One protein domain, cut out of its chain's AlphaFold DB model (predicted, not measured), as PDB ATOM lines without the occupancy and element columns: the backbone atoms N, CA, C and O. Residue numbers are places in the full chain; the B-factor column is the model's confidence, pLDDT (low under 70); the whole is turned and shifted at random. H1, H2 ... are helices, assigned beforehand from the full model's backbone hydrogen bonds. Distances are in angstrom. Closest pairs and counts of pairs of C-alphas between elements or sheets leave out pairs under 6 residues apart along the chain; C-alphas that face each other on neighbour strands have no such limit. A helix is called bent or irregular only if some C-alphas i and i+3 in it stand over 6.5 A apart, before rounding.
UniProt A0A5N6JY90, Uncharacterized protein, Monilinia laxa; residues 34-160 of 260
ATOM      1  N   ARG A  34     120.735 146.076 104.186       73.69
ATOM      2  CA  ARG A  34     121.654 145.122 104.826       73.69
ATOM      3  C   ARG A  34     120.901 143.994 105.530       73.69
ATOM      4  O   ARG A  34     121.183 142.830 105.273       73.69
ATOM      5  N   LYS A  35     119.892 144.323 106.343       77.38
ATOM      6  CA  LYS A  35     119.038 143.320 107.006       77.38
ATOM      7  C   LYS A  35     118.315 142.419 106.002       77.38
ATOM      8  O   LYS A  35     118.207 141.218 106.235       77.38
ATOM      9  N   TYR A  36     117.833 142.985 104.895       74.56
ATOM     10  CA  TYR A  36     117.201 142.225 103.818       74.56
ATOM     11  C   TYR A  36     118.190 141.273 103.133       74.56
ATOM     12  O   TYR A  36     117.873 140.102 102.943       74.56
ATOM     13  N   MET A  37     119.400 141.740 102.814       75.56
ATOM     14  CA  MET A  37     120.451 140.907 102.223       75.56
ATOM     15  C   MET A  37     120.904 139.791 103.170       75.56
ATOM     16  O   MET A  37     121.066 138.655 102.727       75.56
ATOM     17  N   ASP A  38     121.041 140.074 104.468       78.44
ATOM     18  CA  ASP A  38     121.367 139.064 105.481       78.44
ATOM     19  C   ASP A  38     120.271 137.996 105.576       78.44
ATOM     20  O   ASP A  38     120.558 136.801 105.666       78.44
ATOM     21  N   LEU A  39     119.001 138.411 105.535       77.38
ATOM     22  CA  LEU A  39     117.865 137.494 105.520       77.38
ATOM     23  C   LEU A  39     117.856 136.640 104.246       77.38
ATOM     24  O   LEU A  39     117.690 135.425 104.333       77.38
ATOM     25  N   LEU A  40     118.080 137.254 103.082       76.00
ATOM     26  CA  LEU A  40     118.164 136.552 101.803       76.00
ATOM     27  C   LEU A  40     119.293 135.518 101.820       76.00
ATOM     28  O   LEU A  40     119.074 134.384 101.406       76.00
ATOM     29  N   SER A  41     120.470 135.884 102.336       75.56
ATOM     30  CA  SER A  41     121.607 134.969 102.460       75.56
ATOM     31  C   SER A  41     121.253 133.770 103.333       75.56
ATOM     32  O   SER A  41     121.441 132.642 102.903       75.56
ATOM     33  N   LYS A  42     120.643 133.992 104.506       77.38
ATOM     34  CA  LYS A  42     120.216 132.896 105.395       77.38
ATOM     35  C   LYS A  42     119.214 131.958 104.726       77.38
ATOM     36  O   LYS A  42     119.315 130.745 104.882       77.38
ATOM     37  N   ILE A  43     118.255 132.511 103.981       77.44
ATOM     38  CA  ILE A  43     117.278 131.716 103.228       77.44
ATOM     39  C   ILE A  43     117.987 130.910 102.132       77.44
ATOM     40  O   ILE A  43     117.696 129.730 101.962       77.44
ATOM     41  N   MET A  44     118.937 131.512 101.412       78.19
ATOM     42  CA  MET A  44     119.736 130.816 100.398       78.19
ATOM     43  C   MET A  44     120.566 129.679 100.990       78.19
ATOM     44  O   MET A  44     120.517 128.575 100.452       78.19
ATOM     45  N   ASP A  45     121.243 129.916 102.111       79.12
ATOM     46  CA  ASP A  45     122.045 128.907 102.806       79.12
ATOM     47  C   ASP A  45     121.168 127.737 103.281       79.12
ATOM     48  O   ASP A  45     121.528 126.568 103.133       79.12
ATOM     49  N   GLN A  46     119.973 128.036 103.805       82.19
ATOM     50  CA  GLN A  46     119.012 127.018 104.222       82.19
ATOM     51  C   GLN A  46     118.486 126.205 103.031       82.19
ATOM     52  O   GLN A  46     118.419 124.979 103.109       82.19
ATOM     53  N   MET A  47     118.142 126.862 101.918       80.69
ATOM     54  CA  MET A  47     117.725 126.170 100.694       80.69
ATOM     55  C   MET A  47     118.838 125.264 100.166       80.69
ATOM     56  O   MET A  47     118.580 124.115  99.816       80.69
ATOM     57  N   GLU A  48     120.075 125.758 100.120       83.94
ATOM     58  CA  GLU A  48     121.234 124.992  99.671       83.94
ATOM     59  C   GLU A  48     121.471 123.758 100.551       83.94
ATOM     60  O   GLU A  48     121.646 122.652 100.031       83.94
ATOM     61  N   TYR A  49     121.396 123.917 101.876       88.00
ATOM     62  CA  TYR A  49     121.496 122.808 102.823       88.00
ATOM     63  C   TYR A  49     120.445 121.723 102.558       88.00
ATOM     64  O   TYR A  49     120.792 120.543 102.443       88.00
ATOM     65  N   GLU A  50     119.176 122.115 102.419       87.50
ATOM     66  CA  GLU A  50     118.067 121.191 102.159       87.50
ATOM     67  C   GLU A  50     118.245 120.448 100.834       87.50
ATOM     68  O   GLU A  50     118.114 119.223 100.784       87.50
ATOM     69  N   ILE A  51     118.624 121.155  99.766       87.56
ATOM     70  CA  ILE A  51     118.887 120.540  98.459       87.56
ATOM     71  C   ILE A  51     120.002 119.510  98.585       87.56
ATOM     72  O   ILE A  51     119.834 118.374  98.148       87.56
ATOM     73  N   PHE A  52     121.131 119.856  99.209       88.94
ATOM     74  CA  PHE A  52     122.224 118.900  99.375       88.94
ATOM     75  C   PHE A  52     121.815 117.690 100.203       88.94
ATOM     76  O   PHE A  52     122.187 116.566  99.860       88.94
ATOM     77  N   HIS A  53     121.053 117.894 101.274       90.31
ATOM     78  CA  HIS A  53     120.543 116.802 102.087       90.31
ATOM     79  C   HIS A  53     119.670 115.848 101.255       90.31
ATOM     80  O   HIS A  53     119.916 114.639 101.241       90.31
ATOM     81  N   ARG A  54     118.723 116.384 100.477       93.19
ATOM     82  CA  ARG A  54     117.835 115.595  99.611       93.19
ATOM     83  C   ARG A  54     118.591 114.899  98.480       93.19
ATOM     84  O   ARG A  54     118.348 113.721  98.230       93.19
ATOM     85  N   VAL A  55     119.564 115.570  97.852       91.56
ATOM     86  CA  VAL A  55     120.456 114.948  96.857       91.56
ATOM     87  C   VAL A  55     121.128 113.717  97.456       91.56
ATOM     88  O   VAL A  55     121.052 112.646  96.866       91.56
ATOM     89  N   ARG A  56     121.719 113.822  98.654       91.62
ATOM     90  CA  ARG A  56     122.387 112.686  99.316       91.62
ATOM     91  C   ARG A  56     121.442 111.513  99.559       91.62
ATOM     92  O   ARG A  56     121.830 110.366  99.321       91.62
ATOM     93  N   GLN A  57     120.219 111.788 100.012       92.94
ATOM     94  CA  GLN A  57     119.197 110.763 100.233       92.94
ATOM     95  C   GLN A  57     118.853 110.030  98.930       92.94
ATOM     96  O   GLN A  57     118.951 108.803  98.867       92.94
ATOM     97  N   ILE A  58     118.522 110.775  97.870       93.94
ATOM     98  CA  ILE A  58     118.155 110.196  96.574       93.94
ATOM     99  C   ILE A  58     119.332 109.451  95.943       93.94
ATOM    100  O   ILE A  58     119.165 108.323  95.484       93.94
ATOM    101  N   THR A  59     120.539 110.024  95.965       92.56
ATOM    102  CA  THR A  59     121.744 109.348  95.469       92.56
ATOM    103  C   THR A  59     121.968 108.024  96.191       92.56
ATOM    104  O   THR A  59     122.185 107.012  95.531       92.56
ATOM    105  N   SER A  60     121.865 108.000  97.522       91.38
ATOM    106  CA  SER A  60     122.015 106.766  98.303       91.38
ATOM    107  C   SER A  60     120.968 105.723  97.908       91.38
ATOM    108  O   SER A  60     121.315 104.564  97.691       91.38
ATOM    109  N   SER A  61     119.709 106.136  97.732       93.19
ATOM    110  CA  SER A  61     118.632 105.248  97.278       93.19
ATOM    111  C   SER A  61     118.906 104.662  95.889       93.19
ATOM    112  O   SER A  61     118.760 103.456  95.691       93.19
ATOM    113  N   ILE A  62     119.336 105.488  94.928       93.00
ATOM    114  CA  ILE A  62     119.674 105.039  93.568       93.00
ATOM    115  C   ILE A  62     120.848 104.058  93.605       93.00
ATOM    116  O   ILE A  62     120.805 103.016  92.950       93.00
ATOM    117  N   VAL A  63     121.888 104.366  94.382       91.38
ATOM    118  CA  VAL A  63     123.059 103.497  94.544       91.38
ATOM    119  C   VAL A  63     122.646 102.152  95.128       91.38
ATOM    120  O   VAL A  63     123.004 101.126  94.563       91.38
ATOM    121  N   LEU A  64     121.859 102.130  96.207       90.25
ATOM    122  CA  LEU A  64     121.397 100.887  96.833       90.25
ATOM    123  C   LEU A  64     120.595 100.012  95.862       90.25
ATOM    124  O   LEU A  64     120.803  98.801  95.825       90.25
ATOM    125  N   ALA A  65     119.739 100.619  95.038       90.88
ATOM    126  CA  ALA A  65     118.976  99.898  94.021       90.88
ATOM    127  C   ALA A  65     119.867  99.300  92.912       90.88
ATOM    128  O   ALA A  65     119.529  98.266  92.340       90.88
ATOM    129  N   ASN A  66     121.017  99.917  92.623       90.44
ATOM    130  CA  ASN A  66     121.864  99.564  91.480       90.44
ATOM    131  C   ASN A  66     123.198  98.901  91.855       90.44
ATOM    132  O   ASN A  66     123.902  98.419  90.972       90.44
ATOM    133  N   VAL A  67     123.546  98.807  93.142       87.06
ATOM    134  CA  VAL A  67     124.862  98.328  93.612       87.06
ATOM    135  C   VAL A  67     125.200  96.911  93.137       87.06
ATOM    136  O   VAL A  67     126.367  96.569  92.936       87.06
ATOM    137  N   LYS A  68     124.178  96.074  92.926       87.56
ATOM    138  CA  LYS A  68     124.346  94.697  92.446       87.56
ATOM    139  C   LYS A  68     124.500  94.597  90.926       87.56
ATOM    140  O   LYS A  68     124.974  93.566  90.460       87.56
ATOM    141  N   SER A  69     124.146  95.639  90.172       91.69
ATOM    142  CA  SER A  69     124.228  95.647  88.710       91.69
ATOM    143  C   SER A  69     125.683  95.662  88.236       91.69
ATOM    144  O   SER A  69     126.474  96.519  88.639       91.69
ATOM    145  N   GLU A  70     126.033  94.746  87.331       88.31
ATOM    146  CA  GLU A  70     127.356  94.722  86.693       88.31
ATOM    147  C   GLU A  70     127.623  95.984  85.871       88.31
ATOM    148  O   GLU A  70     128.756  96.462  85.802       88.31
ATOM    149  N   GLU A  71     126.577  96.585  85.306       86.50
ATOM    150  CA  GLU A  71     126.681  97.843  84.575       86.50
ATOM    151  C   GLU A  71     127.100  98.987  85.509       86.50
ATOM    152  O   GLU A  71     128.004  99.763  85.192       86.50
ATOM    153  N   PHE A  72     126.501  99.059  86.701       88.19
ATOM    154  CA  PHE A  72     126.855 100.054  87.711       88.19
ATOM    155  C   PHE A  72     128.278  99.836  88.245       88.19
ATOM    156  O   PHE A  72     129.068 100.782  88.303       88.19
ATOM    157  N   LYS A  73     128.658  98.586  88.546       86.19
ATOM    158  CA  LYS A  73     130.030  98.238  88.958       86.19
ATOM    159  C   LYS A  73     131.060  98.617  87.896       86.19
ATOM    160  O   LYS A  73     132.111  99.157  88.235       86.19
ATOM    161  N   ARG A  74     130.758  98.380  86.614       86.62
ATOM    162  CA  ARG A  74     131.623  98.771  85.491       86.62
ATOM    163  C   ARG A  74     131.826 100.284  85.449       86.62
ATOM    164  O   ARG A  74     132.959 100.730  85.309       86.62
ATOM    165  N   ARG A  75     130.762 101.076  85.637       84.81
ATOM    166  CA  ARG A  75     130.868 102.545  85.699       84.81
ATOM    167  C   ARG A  75     131.723 103.027  86.868       84.81
ATOM    168  O   ARG A  75     132.529 103.929  86.680       84.81
ATOM    169  N   CYS A  76     131.611 102.387  88.031       83.38
ATOM    170  CA  CYS A  76     132.420 102.717  89.210       83.38
ATOM    171  C   CYS A  76     133.923 102.439  89.025       83.38
ATOM    172  O   CYS A  76     134.739 103.066  89.693       83.38
ATOM    173  N   ARG A  77     134.289 101.485  88.155       82.56
ATOM    174  CA  ARG A  77     135.684 101.103  87.859       82.56
ATOM    175  C   ARG A  77     136.280 101.837  86.651       82.56
ATOM    176  O   ARG A  77     137.439 101.613  86.327       82.56
ATOM    177  N   SER A  78     135.494 102.659  85.958       80.00
ATOM    178  CA  SER A  78     135.938 103.367  84.756       80.00
ATOM    179  C   SER A  78     136.931 104.484  85.095       80.00
ATOM    180  O   SER A  78     136.751 105.195  86.082       80.00
ATOM    181  N   GLU A  79     137.926 104.697  84.230       68.00
ATOM    182  CA  GLU A  79     138.877 105.819  84.319       68.00
ATOM    183  C   GLU A  79     138.181 107.188  84.230       68.00
ATOM    184  O   GLU A  79     138.601 108.151  84.866       68.00
ATOM    185  N   ILE A  80     137.036 107.255  83.539       76.38
ATOM    186  CA  ILE A  80     136.162 108.437  83.476       76.38
ATOM    187  C   ILE A  80     134.987 108.296  84.465       76.38
ATOM    188  O   ILE A  80     133.874 108.779  84.231       76.38
ATOM    189  N   GLY A  81     135.215 107.599  85.583       77.25
ATOM    190  CA  GLY A  81     134.183 107.169  86.527       77.25
ATOM    191  C   GLY A  81     133.276 108.302  86.993       77.25
ATOM    192  O   GLY A  81     132.062 108.144  86.992       77.25
ATOM    193  N   MET A  82     133.827 109.488  87.274       80.25
ATOM    194  CA  MET A  82     133.046 110.659  87.699       80.25
ATOM    195  C   MET A  82     132.014 111.117  86.658       80.25
ATOM    196  O   MET A  82     130.861 111.374  87.010       80.25
ATOM    197  N   ILE A  83     132.401 111.207  85.383       84.62
ATOM    198  CA  ILE A  83     131.493 111.626  84.303       84.62
ATOM    199  C   ILE A  83     130.519 110.492  83.983       84.62
ATOM    200  O   ILE A  83     129.323 110.727  83.833       84.62
ATOM    201  N   SER A  84     131.005 109.249  83.954       86.06
ATOM    202  CA  SER A  84     130.180 108.058  83.732       86.06
ATOM    203  C   SER A  84     129.085 107.907  84.797       86.06
ATOM    204  O   SER A  84     127.925 107.644  84.475       86.06
ATOM    205  N   LEU A  85     129.425 108.162  86.062       88.50
ATOM    206  CA  LEU A  85     128.487 108.196  87.181       88.50
ATOM    207  C   LEU A  85     127.529 109.384  87.083       88.50
ATOM    208  O   LEU A  85     126.337 109.209  87.311       88.50
ATOM    209  N   ALA A  86     128.005 110.571  86.696       88.50
ATOM    210  CA  ALA A  86     127.131 111.730  86.516       88.50
ATOM    211  C   ALA A  86     126.081 111.486  85.420       88.50
ATOM    212  O   ALA A  86     124.903 111.769  85.627       88.50
ATOM    213  N   ILE A  87     126.484 110.891  84.291       89.56
ATOM    214  CA  ILE A  87     125.576 110.481  83.209       89.56
ATOM    215  C   ILE A  87     124.610 109.393  83.689       89.56
ATOM    216  O   ILE A  87     123.431 109.418  83.346       89.56
ATOM    217  N   PHE A  88     125.083 108.440  84.492       92.19
ATOM    218  CA  PHE A  88     124.224 107.418  85.082       92.19
ATOM    219  C   PHE A  88     123.140 108.035  85.977       92.19
ATOM    220  O   PHE A  88     121.956 107.792  85.754       92.19
ATOM    221  N   PHE A  89     123.518 108.893  86.927       92.44
ATOM    222  CA  PHE A  89     122.564 109.575  87.803       92.44
ATOM    223  C   PHE A  89     121.610 110.486  87.026       92.44
ATOM    224  O   PHE A  89     120.423 110.519  87.335       92.44
ATOM    225  N   PHE A  90     122.095 111.160  85.979       90.50
ATOM    226  CA  PHE A  90     121.260 111.932  85.058       90.50
ATOM    227  C   PHE A  90     120.162 111.075  84.411       90.50
ATOM    228  O   PHE A  90     119.021 111.518  84.304       90.50
ATOM    229  N   LYS A  91     120.491 109.854  83.971       90.44
ATOM    230  CA  LYS A  91     119.537 108.968  83.286       90.44
ATOM    231  C   LYS A  91     118.539 108.317  84.239       90.44
ATOM    232  O   LYS A  91     117.397 108.106  83.853       90.44
ATOM    233  N   VAL A  92     118.978 107.971  85.446       91.00
ATOM    234  CA  VAL A  92     118.181 107.170  86.389       91.00
ATOM    235  C   VAL A  92     117.266 108.023  87.266       91.00
ATOM    236  O   VAL A  92     116.255 107.520  87.750       91.00
ATOM    237  N   VAL A  93     117.593 109.300  87.486       91.25
ATOM    238  CA  VAL A  93     116.749 110.172  88.308       91.25
ATOM    239  C   VAL A  93     115.383 110.391  87.658       91.25
ATOM    240  O   VAL A  93     115.278 110.713  86.473       91.25
ATOM    241  N   THR A  94     114.341 110.224  88.463       89.19
ATOM    242  CA  THR A  94     112.948 110.426  88.048       89.19
ATOM    243  C   THR A  94     112.510 111.873  88.258       89.19
ATOM    244  O   THR A  94     113.100 112.615  89.048       89.19
ATOM    245  N   ASP A  95     111.436 112.272  87.580       84.81
ATOM    246  CA  ASP A  95     110.877 113.621  87.705       84.81
ATOM    247  C   ASP A  95     110.380 113.911  89.131       84.81
ATOM    248  O   ASP A  95     110.632 114.992  89.657       84.81
ATOM    249  N   GLU A  96     109.765 112.930  89.797       86.06
ATOM    250  CA  GLU A  96     109.324 113.048  91.195       86.06
ATOM    251  C   GLU A  96     110.502 113.273  92.152       86.06
ATOM    252  O   GLU A  96     110.432 114.093  93.069       86.06
ATOM    253  N   GLN A  97     111.623 112.587  91.919       90.25
ATOM    254  CA  GLN A  97     112.835 112.780  92.715       90.25
ATOM    255  C   GLN A  97     113.448 114.162  92.485       90.25
ATOM    256  O   GLN A  97     113.888 114.791  93.443       90.25
ATOM    257  N   LEU A  98     113.464 114.657  91.243       87.25
ATOM    258  CA  LEU A  98     113.927 116.016  90.942       87.25
ATOM    259  C   LEU A  98     113.026 117.072  91.581       87.25
ATOM    260  O   LEU A  98     113.543 118.040  92.142       87.25
ATOM    261  N   TYR A  99     111.707 116.868  91.527       84.56
ATOM    262  CA  TYR A  99     110.732 117.715  92.203       84.56
ATOM    263  C   TYR A  99     111.036 117.780  93.695       84.56
ATOM    264  O   TYR A  99     111.257 118.862  94.230       84.56
ATOM    265  N   TYR A 100     111.156 116.620  94.345       87.50
ATOM    266  CA  TYR A 100     111.497 116.543  95.759       87.50
ATOM    267  C   TYR A 100     112.834 117.227  96.065       87.50
ATOM    268  O   TYR A 100     112.911 118.020  96.993       87.50
ATOM    269  N   ILE A 101     113.895 116.986  95.292       89.00
ATOM    270  CA  ILE A 101     115.217 117.573  95.558       89.00
ATOM    271  C   ILE A 101     115.181 119.100  95.521       89.00
ATOM    272  O   ILE A 101     115.771 119.753  96.382       89.00
ATOM    273  N   TYR A 102     114.517 119.666  94.516       84.88
ATOM    274  CA  TYR A 102     114.579 121.096  94.248       84.88
ATOM    275  C   TYR A 102     113.332 121.870  94.695       84.88
ATOM    276  O   TYR A 102     113.292 123.085  94.512       84.88
ATOM    277  N   GLU A 103     112.353 121.224  95.328       82.50
ATOM    278  CA  GLU A 103     111.203 121.876  95.969       82.50
ATOM    279  C   GLU A 103     111.595 123.126  96.790       82.50
ATOM    280  O   GLU A 103     110.893 124.128  96.666       82.50
ATOM    281  N   PRO A 104     112.724 123.188  97.536       78.31
ATOM    282  CA  PRO A 104     113.107 124.417  98.238       78.31
ATOM    283  C   PRO A 104     113.295 125.634  97.315       78.31
ATOM    284  O   PRO A 104     112.961 126.748  97.705       78.31
ATOM    285  N   ILE A 105     113.774 125.433  96.080       74.44
ATOM    286  CA  ILE A 105     113.920 126.496  95.068       74.44
ATOM    287  C   ILE A 105     112.576 126.804  94.403       74.44
ATOM    288  O   ILE A 105     112.276 127.955  94.081       74.44
ATOM    289  N   TRP A 106     111.779 125.767  94.162       68.12
ATOM    290  CA  TRP A 106     110.638 125.827  93.254       68.12
ATOM    291  C   TRP A 106     109.285 125.714  93.949       68.12
ATOM    292  O   TRP A 106     108.270 125.669  93.281       68.12
ATOM    293  N   SER A 107     109.213 125.780  95.273       62.16
ATOM    294  CA  SER A 107     107.945 125.956  96.003       62.16
ATOM    295  C   SER A 107     107.179 127.215  95.558       62.16
ATOM    296  O   SER A 107     105.983 127.345  95.793       62.16
ATOM    297  N   SER A 108     107.863 128.133  94.864       52.91
ATOM    298  CA  SER A 108     107.299 129.321  94.213       52.91
ATOM    299  C   SER A 108     107.042 129.173  92.700       52.91
ATOM    300  O   SER A 108     106.631 130.146  92.068       52.91
ATOM    301  N   VAL A 109     107.338 128.020  92.090       53.16
ATOM    302  CA  VAL A 109     107.230 127.758  90.644       53.16
ATOM    303  C   VAL A 109     106.578 126.398  90.417       53.16
ATOM    304  O   VAL A 109     107.096 125.368  90.827       53.16
ATOM    305  N   ASP A 110     105.456 126.378  89.705       58.69
ATOM    306  CA  ASP A 110     104.788 125.126  89.358       58.69
ATOM    307  C   ASP A 110     105.694 124.247  88.475       58.69
ATOM    308  O   ASP A 110     105.988 124.582  87.330       58.69
ATOM    309  N   PHE A 111     106.156 123.114  89.005       58.03
ATOM    310  CA  PHE A 111     107.021 122.173  88.291       58.03
ATOM    311  C   PHE A 111     106.321 121.427  87.160       58.03
ATOM    312  O   PHE A 111     107.017 120.924  86.279       58.03
ATOM    313  N   SER A 112     104.982 121.413  87.118       62.12
ATOM    314  CA  SER A 112     104.240 120.956  85.936       62.12
ATOM    315  C   SER A 112     104.611 121.777  84.688       62.12
ATOM    316  O   SER A 112     104.444 121.342  83.547       62.12
ATOM    317  N   PHE A 113     105.194 122.965  84.894       63.53
ATOM    318  CA  PHE A 113     105.756 123.799  83.849       63.53
ATOM    319  C   PHE A 113     106.994 123.178  83.185       63.53
ATOM    320  O   PHE A 113     107.245 123.492  82.019       63.53
ATOM    321  N   ILE A 114     107.753 122.316  83.867       66.94
ATOM    322  CA  ILE A 114     108.941 121.652  83.319       66.94
ATOM    323  C   ILE A 114     108.506 120.367  82.593       66.94
ATOM    324  O   ILE A 114     107.819 119.537  83.179       66.94
ATOM    325  N   PRO A 115     108.874 120.171  81.313       67.12
ATOM    326  CA  PRO A 115     108.507 118.975  80.568       67.12
ATOM    327  C   PRO A 115     109.090 117.726  81.228       67.12
ATOM    328  O   PRO A 115     110.224 117.760  81.697       67.12
ATOM    329  N   GLY A 116     108.352 116.616  81.189       72.12
ATOM    330  CA  GLY A 116     108.828 115.297  81.629       72.12
ATOM    331  C   GLY A 116     109.752 114.587  80.627       72.12
ATOM    332  O   GLY A 116     110.295 113.527  80.917       72.12
ATOM    333  N   SER A 117     109.945 115.157  79.432       78.25
ATOM    334  CA  SER A 117     110.783 114.567  78.381       78.25
ATOM    335  C   SER A 117     112.179 115.186  78.345       78.25
ATOM    336  O   SER A 117     112.331 116.411  78.349       78.25
ATOM    337  N   ASP A 118     113.193 114.322  78.255       83.00
ATOM    338  CA  ASP A 118     114.590 114.698  78.002       83.00
ATOM    339  C   ASP A 118     114.842 115.046  76.524       83.00
ATOM    340  O   ASP A 118     115.892 115.594  76.182       83.00
ATOM    341  N   GLU A 119     113.888 114.752  75.638       86.00
ATOM    342  CA  GLU A 119     114.036 114.965  74.205       86.00
ATOM    343  C   GLU A 119     114.180 116.453  73.880       86.00
ATOM    344  O   GLU A 119     113.383 117.302  74.301       86.00
ATOM    345  N   LYS A 120     115.234 116.772  73.122       85.50
ATOM    346  CA  LYS A 120     115.527 118.144  72.726       85.50
ATOM    347  C   LYS A 120     114.371 118.673  71.877       85.50
ATOM    348  O   LYS A 120     114.033 118.063  70.863       85.50
ATOM    349  N   PRO A 121     113.776 119.820  72.237       86.00
ATOM    350  CA  PRO A 121     112.670 120.346  71.469       86.00
ATOM    351  C   PRO A 121     113.161 120.803  70.083       86.00
ATOM    352  O   PRO A 121     114.306 121.254  69.947       86.00
ATOM    353  N   PRO A 122     112.310 120.717  69.045       87.25
ATOM    354  CA  PRO A 122     112.707 121.031  67.678       87.25
ATOM    355  C   PRO A 122     113.116 122.503  67.542       87.25
ATOM    356  O   PRO A 122     112.679 123.367  68.308       87.25
ATOM    357  N   HIS A 123     113.957 122.821  66.557       78.94
ATOM    358  CA  HIS A 123     114.545 124.160  66.409       78.94
ATOM    359  C   HIS A 123     113.511 125.292  66.296       78.94
ATOM    360  O   HIS A 123     113.759 126.404  66.779       78.94
ATOM    361  N   ASN A 124     112.342 124.995  65.730       85.12
ATOM    362  CA  ASN A 124     111.213 125.904  65.534       85.12
ATOM    363  C   ASN A 124     110.261 126.014  66.745       85.12
ATOM    364  O   ASN A 124     109.241 126.691  66.651       85.12
ATOM    365  N   CYS A 125     110.555 125.374  67.882       81.75
ATOM    366  CA  CYS A 125     109.687 125.470  69.054       81.75
ATOM    367  C   CYS A 125     109.710 126.865  69.708       81.75
ATOM    368  O   CYS A 125     110.670 127.634  69.574       81.75
ATOM    369  N   SER A 126     108.650 127.169  70.467       82.94
ATOM    370  CA  SER A 126     108.523 128.432  71.198       82.94
ATOM    371  C   SER A 126     109.674 128.642  72.187       82.94
ATOM    372  O   SER A 126     110.202 127.695  72.774       82.94
ATOM    373  N   MET A 127     110.037 129.907  72.423       77.81
ATOM    374  CA  MET A 127     111.083 130.271  73.388       77.81
ATOM    375  C   MET A 127     110.788 129.700  74.781       77.81
ATOM    376  O   MET A 127     111.682 129.164  75.424       77.81
ATOM    377  N   VAL A 128     109.520 129.726  75.198       76.31
ATOM    378  CA  VAL A 128     109.060 129.138  76.463       76.31
ATOM    379  C   VAL A 128     109.396 127.645  76.542       76.31
ATOM    380  O   VAL A 128     109.868 127.179  77.574       76.31
ATOM    381  N   ARG A 129     109.211 126.879  75.459       75.50
ATOM    382  CA  ARG A 129     109.532 125.443  75.441       75.50
ATOM    383  C   ARG A 129     111.038 125.181  75.519       75.50
ATOM    384  O   ARG A 129     111.438 124.277  76.246       75.50
ATOM    385  N   LYS A 130     111.864 125.986  74.838       77.75
ATOM    386  CA  LYS A 130     113.340 125.909  74.930       77.75
ATOM    387  C   LYS A 130     113.816 126.154  76.356       77.75
ATOM    388  O   LYS A 130     114.517 125.336  76.926       77.75
ATOM    389  N   VAL A 131     113.322 127.231  76.949       78.88
ATOM    390  CA  VAL A 131     113.572 127.630  78.336       78.88
ATOM    391  C   VAL A 131     113.236 126.523  79.331       78.88
ATOM    392  O   VAL A 131     114.031 126.206  80.213       78.88
ATOM    393  N   LYS A 132     112.052 125.927  79.190       77.25
ATOM    394  CA  LYS A 132     111.604 124.844  80.062       77.25
ATOM    395  C   LYS A 132     112.515 123.621  79.958       77.25
ATOM    396  O   LYS A 132     112.848 123.014  80.972       77.25
ATOM    397  N   TRP A 133     112.929 123.274  78.740       83.62
ATOM    398  CA  TRP A 133     113.872 122.186  78.510       83.62
ATOM    399  C   TRP A 133     115.266 122.511  79.069       83.62
ATOM    400  O   TRP A 133     115.853 121.672  79.743       83.62
ATOM    401  N   ASP A 134     115.763 123.739  78.904       82.38
ATOM    402  CA  ASP A 134     117.045 124.167  79.481       82.38
ATOM    403  C   ASP A 134     117.035 124.068  81.014       82.38
ATOM    404  O   ASP A 134     118.006 123.610  81.616       82.38
ATOM    405  N   LEU A 135     115.929 124.453  81.658       81.00
ATOM    406  CA  LEU A 135     115.734 124.310  83.106       81.00
ATOM    407  C   LEU A 135     115.721 122.839  83.547       81.00
ATOM    408  O   LEU A 135     116.346 122.491  84.554       81.00
ATOM    409  N   ARG A 136     115.064 121.963  82.777       83.69
ATOM    410  CA  ARG A 136     115.107 120.510  82.998       83.69
ATOM    411  C   ARG A 136     116.538 119.988  82.912       83.69
ATOM    412  O   ARG A 136     117.017 119.321  83.823       83.69
ATOM    413  N   MET A 137     117.247 120.325  81.840       85.56
ATOM    414  CA  MET A 137     118.620 119.873  81.646       85.56
ATOM    415  C   MET A 137     119.538 120.397  82.742       85.56
ATOM    416  O   MET A 137     120.338 119.638  83.279       85.56
ATOM    417  N   PHE A 138     119.383 121.659  83.138       85.44
ATOM    418  CA  PHE A 138     120.143 122.250  84.232       85.44
ATOM    419  C   PHE A 138     119.929 121.509  85.559       85.44
ATOM    420  O   PHE A 138     120.901 121.202  86.246       85.44
ATOM    421  N   THR A 139     118.682 121.184  85.909       85.44
ATOM    422  CA  THR A 139     118.362 120.465  87.156       85.44
ATOM    423  C   THR A 139     118.849 119.018  87.125       85.44
ATOM    424  O   THR A 139     119.495 118.577  88.074       85.44
ATOM    425  N   LYS A 140     118.645 118.290  86.020       89.81
ATOM    426  CA  LYS A 140     119.138 116.909  85.877       89.81
ATOM    427  C   LYS A 140     120.660 116.820  85.871       89.81
ATOM    428  O   LYS A 140     121.228 115.967  86.553       89.81
ATOM    429  N   LEU A 141     121.332 117.695  85.123       88.06
ATOM    430  CA  LEU A 141     122.796 117.747  85.089       88.06
ATOM    431  C   LEU A 141     123.355 118.167  86.450       88.06
ATOM    432  O   LEU A 141     124.305 117.553  86.931       88.06
ATOM    433  N   GLY A 142     122.733 119.159  87.094       85.56
ATOM    434  CA  GLY A 142     123.078 119.586  88.446       85.56
ATOM    435  C   GLY A 142     123.000 118.433  89.442       85.56
ATOM    436  O   GLY A 142     123.974 118.166  90.145       85.56
ATOM    437  N   PHE A 143     121.888 117.694  89.446       90.25
ATOM    438  CA  PHE A 143     121.748 116.493  90.265       90.25
ATOM    439  C   PHE A 143     122.831 115.459  89.946       90.25
ATOM    440  O   PHE A 143     123.513 115.006  90.860       90.25
ATOM    441  N   GLY A 144     123.022 115.107  88.671       86.94
ATOM    442  CA  GLY A 144     123.980 114.075  88.269       86.94
ATOM    443  C   GLY A 144     125.408 114.374  88.730       86.94
ATOM    444  O   GLY A 144     126.088 113.495  89.263       86.94
ATOM    445  N   VAL A 145     125.846 115.631  88.601       87.06
ATOM    446  CA  VAL A 145     127.164 116.083  89.072       87.06
ATOM    447  C   VAL A 145     127.272 115.995  90.595       87.06
ATOM    448  O   VAL A 145     128.242 115.434  91.106       87.06
ATOM    449  N   LEU A 146     126.274 116.498  91.330       87.75
ATOM    450  CA  LEU A 146     126.279 116.465  92.795       87.75
ATOM    451  C   LEU A 146     126.226 115.034  93.344       87.75
ATOM    452  O   LEU A 146     126.958 114.705  94.278       87.75
ATOM    453  N   ALA A 147     125.409 114.176  92.739       88.69
ATOM    454  CA  ALA A 147     125.273 112.767  93.079       88.69
ATOM    455  C   ALA A 147     126.578 112.000  92.840       88.69
ATOM    456  O   ALA A 147     127.037 111.271  93.717       88.69
ATOM    457  N   SER A 148     127.218 112.216  91.686       87.88
ATOM    458  CA  SER A 148     128.525 111.629  91.368       87.88
ATOM    459  C   SER A 148     129.594 112.067  92.370       87.88
ATOM    460  O   SER A 148     130.309 111.236  92.930       87.88
ATOM    461  N   HIS A 149     129.647 113.365  92.682       87.25
ATOM    462  CA  HIS A 149     130.578 113.901  93.671       87.25
ATOM    463  C   HIS A 149     130.339 113.330  95.073       87.25
ATOM    464  O   HIS A 149     131.293 112.958  95.757       87.25
ATOM    465  N   TYR A 150     129.080 113.230  95.504       84.75
ATOM    466  CA  TYR A 150     128.730 112.627  96.786       84.75
ATOM    467  C   TYR A 150     129.090 111.140  96.834       84.75
ATOM    468  O   TYR A 150     129.734 110.700  97.783       84.75
ATOM    469  N   PHE A 151     128.739 110.365  95.807       83.75
ATOM    470  CA  PHE A 151     129.045 108.939  95.763       83.75
ATOM    471  C   PHE A 151     130.556 108.685  95.824       83.75
ATOM    472  O   PHE A 151     131.024 107.968  96.711       83.75
ATOM    473  N   SER A 152     131.329 109.333  94.954       81.81
ATOM    474  CA  SER A 152     132.777 109.128  94.869       81.81
ATOM    475  C   SER A 152     133.507 109.560  96.142       81.81
ATOM    476  O   SER A 152     134.413 108.867  96.607       81.81
ATOM    477  N   ASN A 153     133.113 110.685  96.749       77.00
ATOM    478  CA  ASN A 153     133.811 111.208  97.926       77.00
ATOM    479  C   ASN A 153     133.323 110.629  99.251       77.00
ATOM    480  O   ASN A 153     134.120 110.505 100.179       77.00
ATOM    481  N   CYS A 154     132.039 110.295  99.364       70.94
ATOM    482  CA  CYS A 154     131.420 109.992 100.650       70.94
ATOM    483  C   CYS A 154     130.935 108.554 100.789       70.94
ATOM    484  O   CYS A 154     130.809 108.118 101.926       70.94
ATOM    485  N   LEU A 155     130.665 107.828  99.698       65.75
ATOM    486  CA  LEU A 155     130.196 106.434  99.751       65.75
ATOM    487  C   LEU A 155     131.287 105.447  99.320       65.75
ATOM    488  O   LEU A 155     131.519 104.445  99.988       65.75
ATOM    489  N   GLN A 156     132.012 105.743  98.241       67.38
ATOM    490  CA  GLN A 156     133.052 104.851  97.725       67.38
ATOM    491  C   GLN A 156     134.339 104.907  98.570       67.38
ATOM    492  O   GLN A 156     134.919 103.871  98.894       67.38
ATOM    493  N   ARG A 157     134.781 106.106  98.983       61.31
ATOM    494  CA  ARG A 157     135.999 106.276  99.805       61.31
ATOM    495  C   ARG A 157     135.834 105.877 101.273       61.31
ATOM    496  O   ARG A 157     136.814 105.485 101.898       61.31
ATOM    497  N   THR A 158     134.634 105.978 101.835       57.09
ATOM    498  CA  THR A 158     134.338 105.506 103.200       57.09
ATOM    499  C   THR A 158     134.290 103.981 103.262       57.09
ATOM    500  O   THR A 158     134.849 103.422 104.200       57.09
ATOM    501  N   ALA A 159     133.747 103.311 102.238       54.06
ATOM    502  CA  ALA A 159     133.812 101.852 102.115       54.06
ATOM    503  C   ALA A 159     135.265 101.342 102.033       54.06
ATOM    504  O   ALA A 159     135.633 100.418 102.749       54.06
ATOM    505  N   GLY A 160     136.132 102.010 101.260       49.78
ATOM    506  CA  GLY A 160     137.558 101.657 101.176       49.78
ATOM    507  C   GLY A 160     138.377 101.916 102.450       49.78
ATOM    508  O   GLY A 160     139.492 101.417 102.564       49.78
TER     509      GLY A 160
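What this domain is: This is residues 34 to 160 of the 260 residues of an uncharacterized protein of Monilinia laxa (UniProt A0A5N6JY90). Two long helices, H5 and H1, cross as a lopsided X; H3 packs across H5, and short H4 runs beside H1. Residues 34 to 42 of H1 stick out. The printed part has 127 residues, 98 of them in five named helices, H1 to H5 in chain order, with no named strand, and its class is all helix; the whole is flat, 45 by 45 by 23 A, and only just compact, close to loose, with a radius of gyration of the C-alphas of 16.6 A.

How they stand to each other: H5, residues 127 to 160, touches H3, residues 81 to 92, at a steep tilt of 53 degrees; their closest C-alphas, Ala 86 and Gly 144, are 4.3 A apart. With residues 143 to 151 alone H5 touches H1, residues 34 to 66, closest at C-alphas Thr 59 and Ala 147, 5.5 A. H4, residues 95 to 106, touches H1 at a shallow tilt of 13 degrees, opposite ways, with residues 47 to 58 of H1 alone; the closest C-alphas are Arg 54 and Ile 101, 5.2 A. H2, residues 70 to 76, touches H3 only at the corner, closest at C-alphas Arg 75 and Gly 81, 5.7 A. Every O i to N i+4 pair is within hydrogen-bond range in H1, H2 and H3, 6 of 8 in H4 and 27 of 30 in H5.

Where its parts are: H5 spans 47.9 A and H1 47.5 A from first to last C-alpha. H1 begins at C-alpha 34 (121.654, 145.122, 104.826); H5 ends at C-alpha 160 (137.558, 101.657, 101.176). H4 is irregular, C-alphas 101 and 104 being 7.6 A apart.

The domain as a whole: The printed part has no cut; the link from H4 to H5 is long, 20 residues. The pLDDT is under 70 at residues 79, 106 to 115 and 155 to 160.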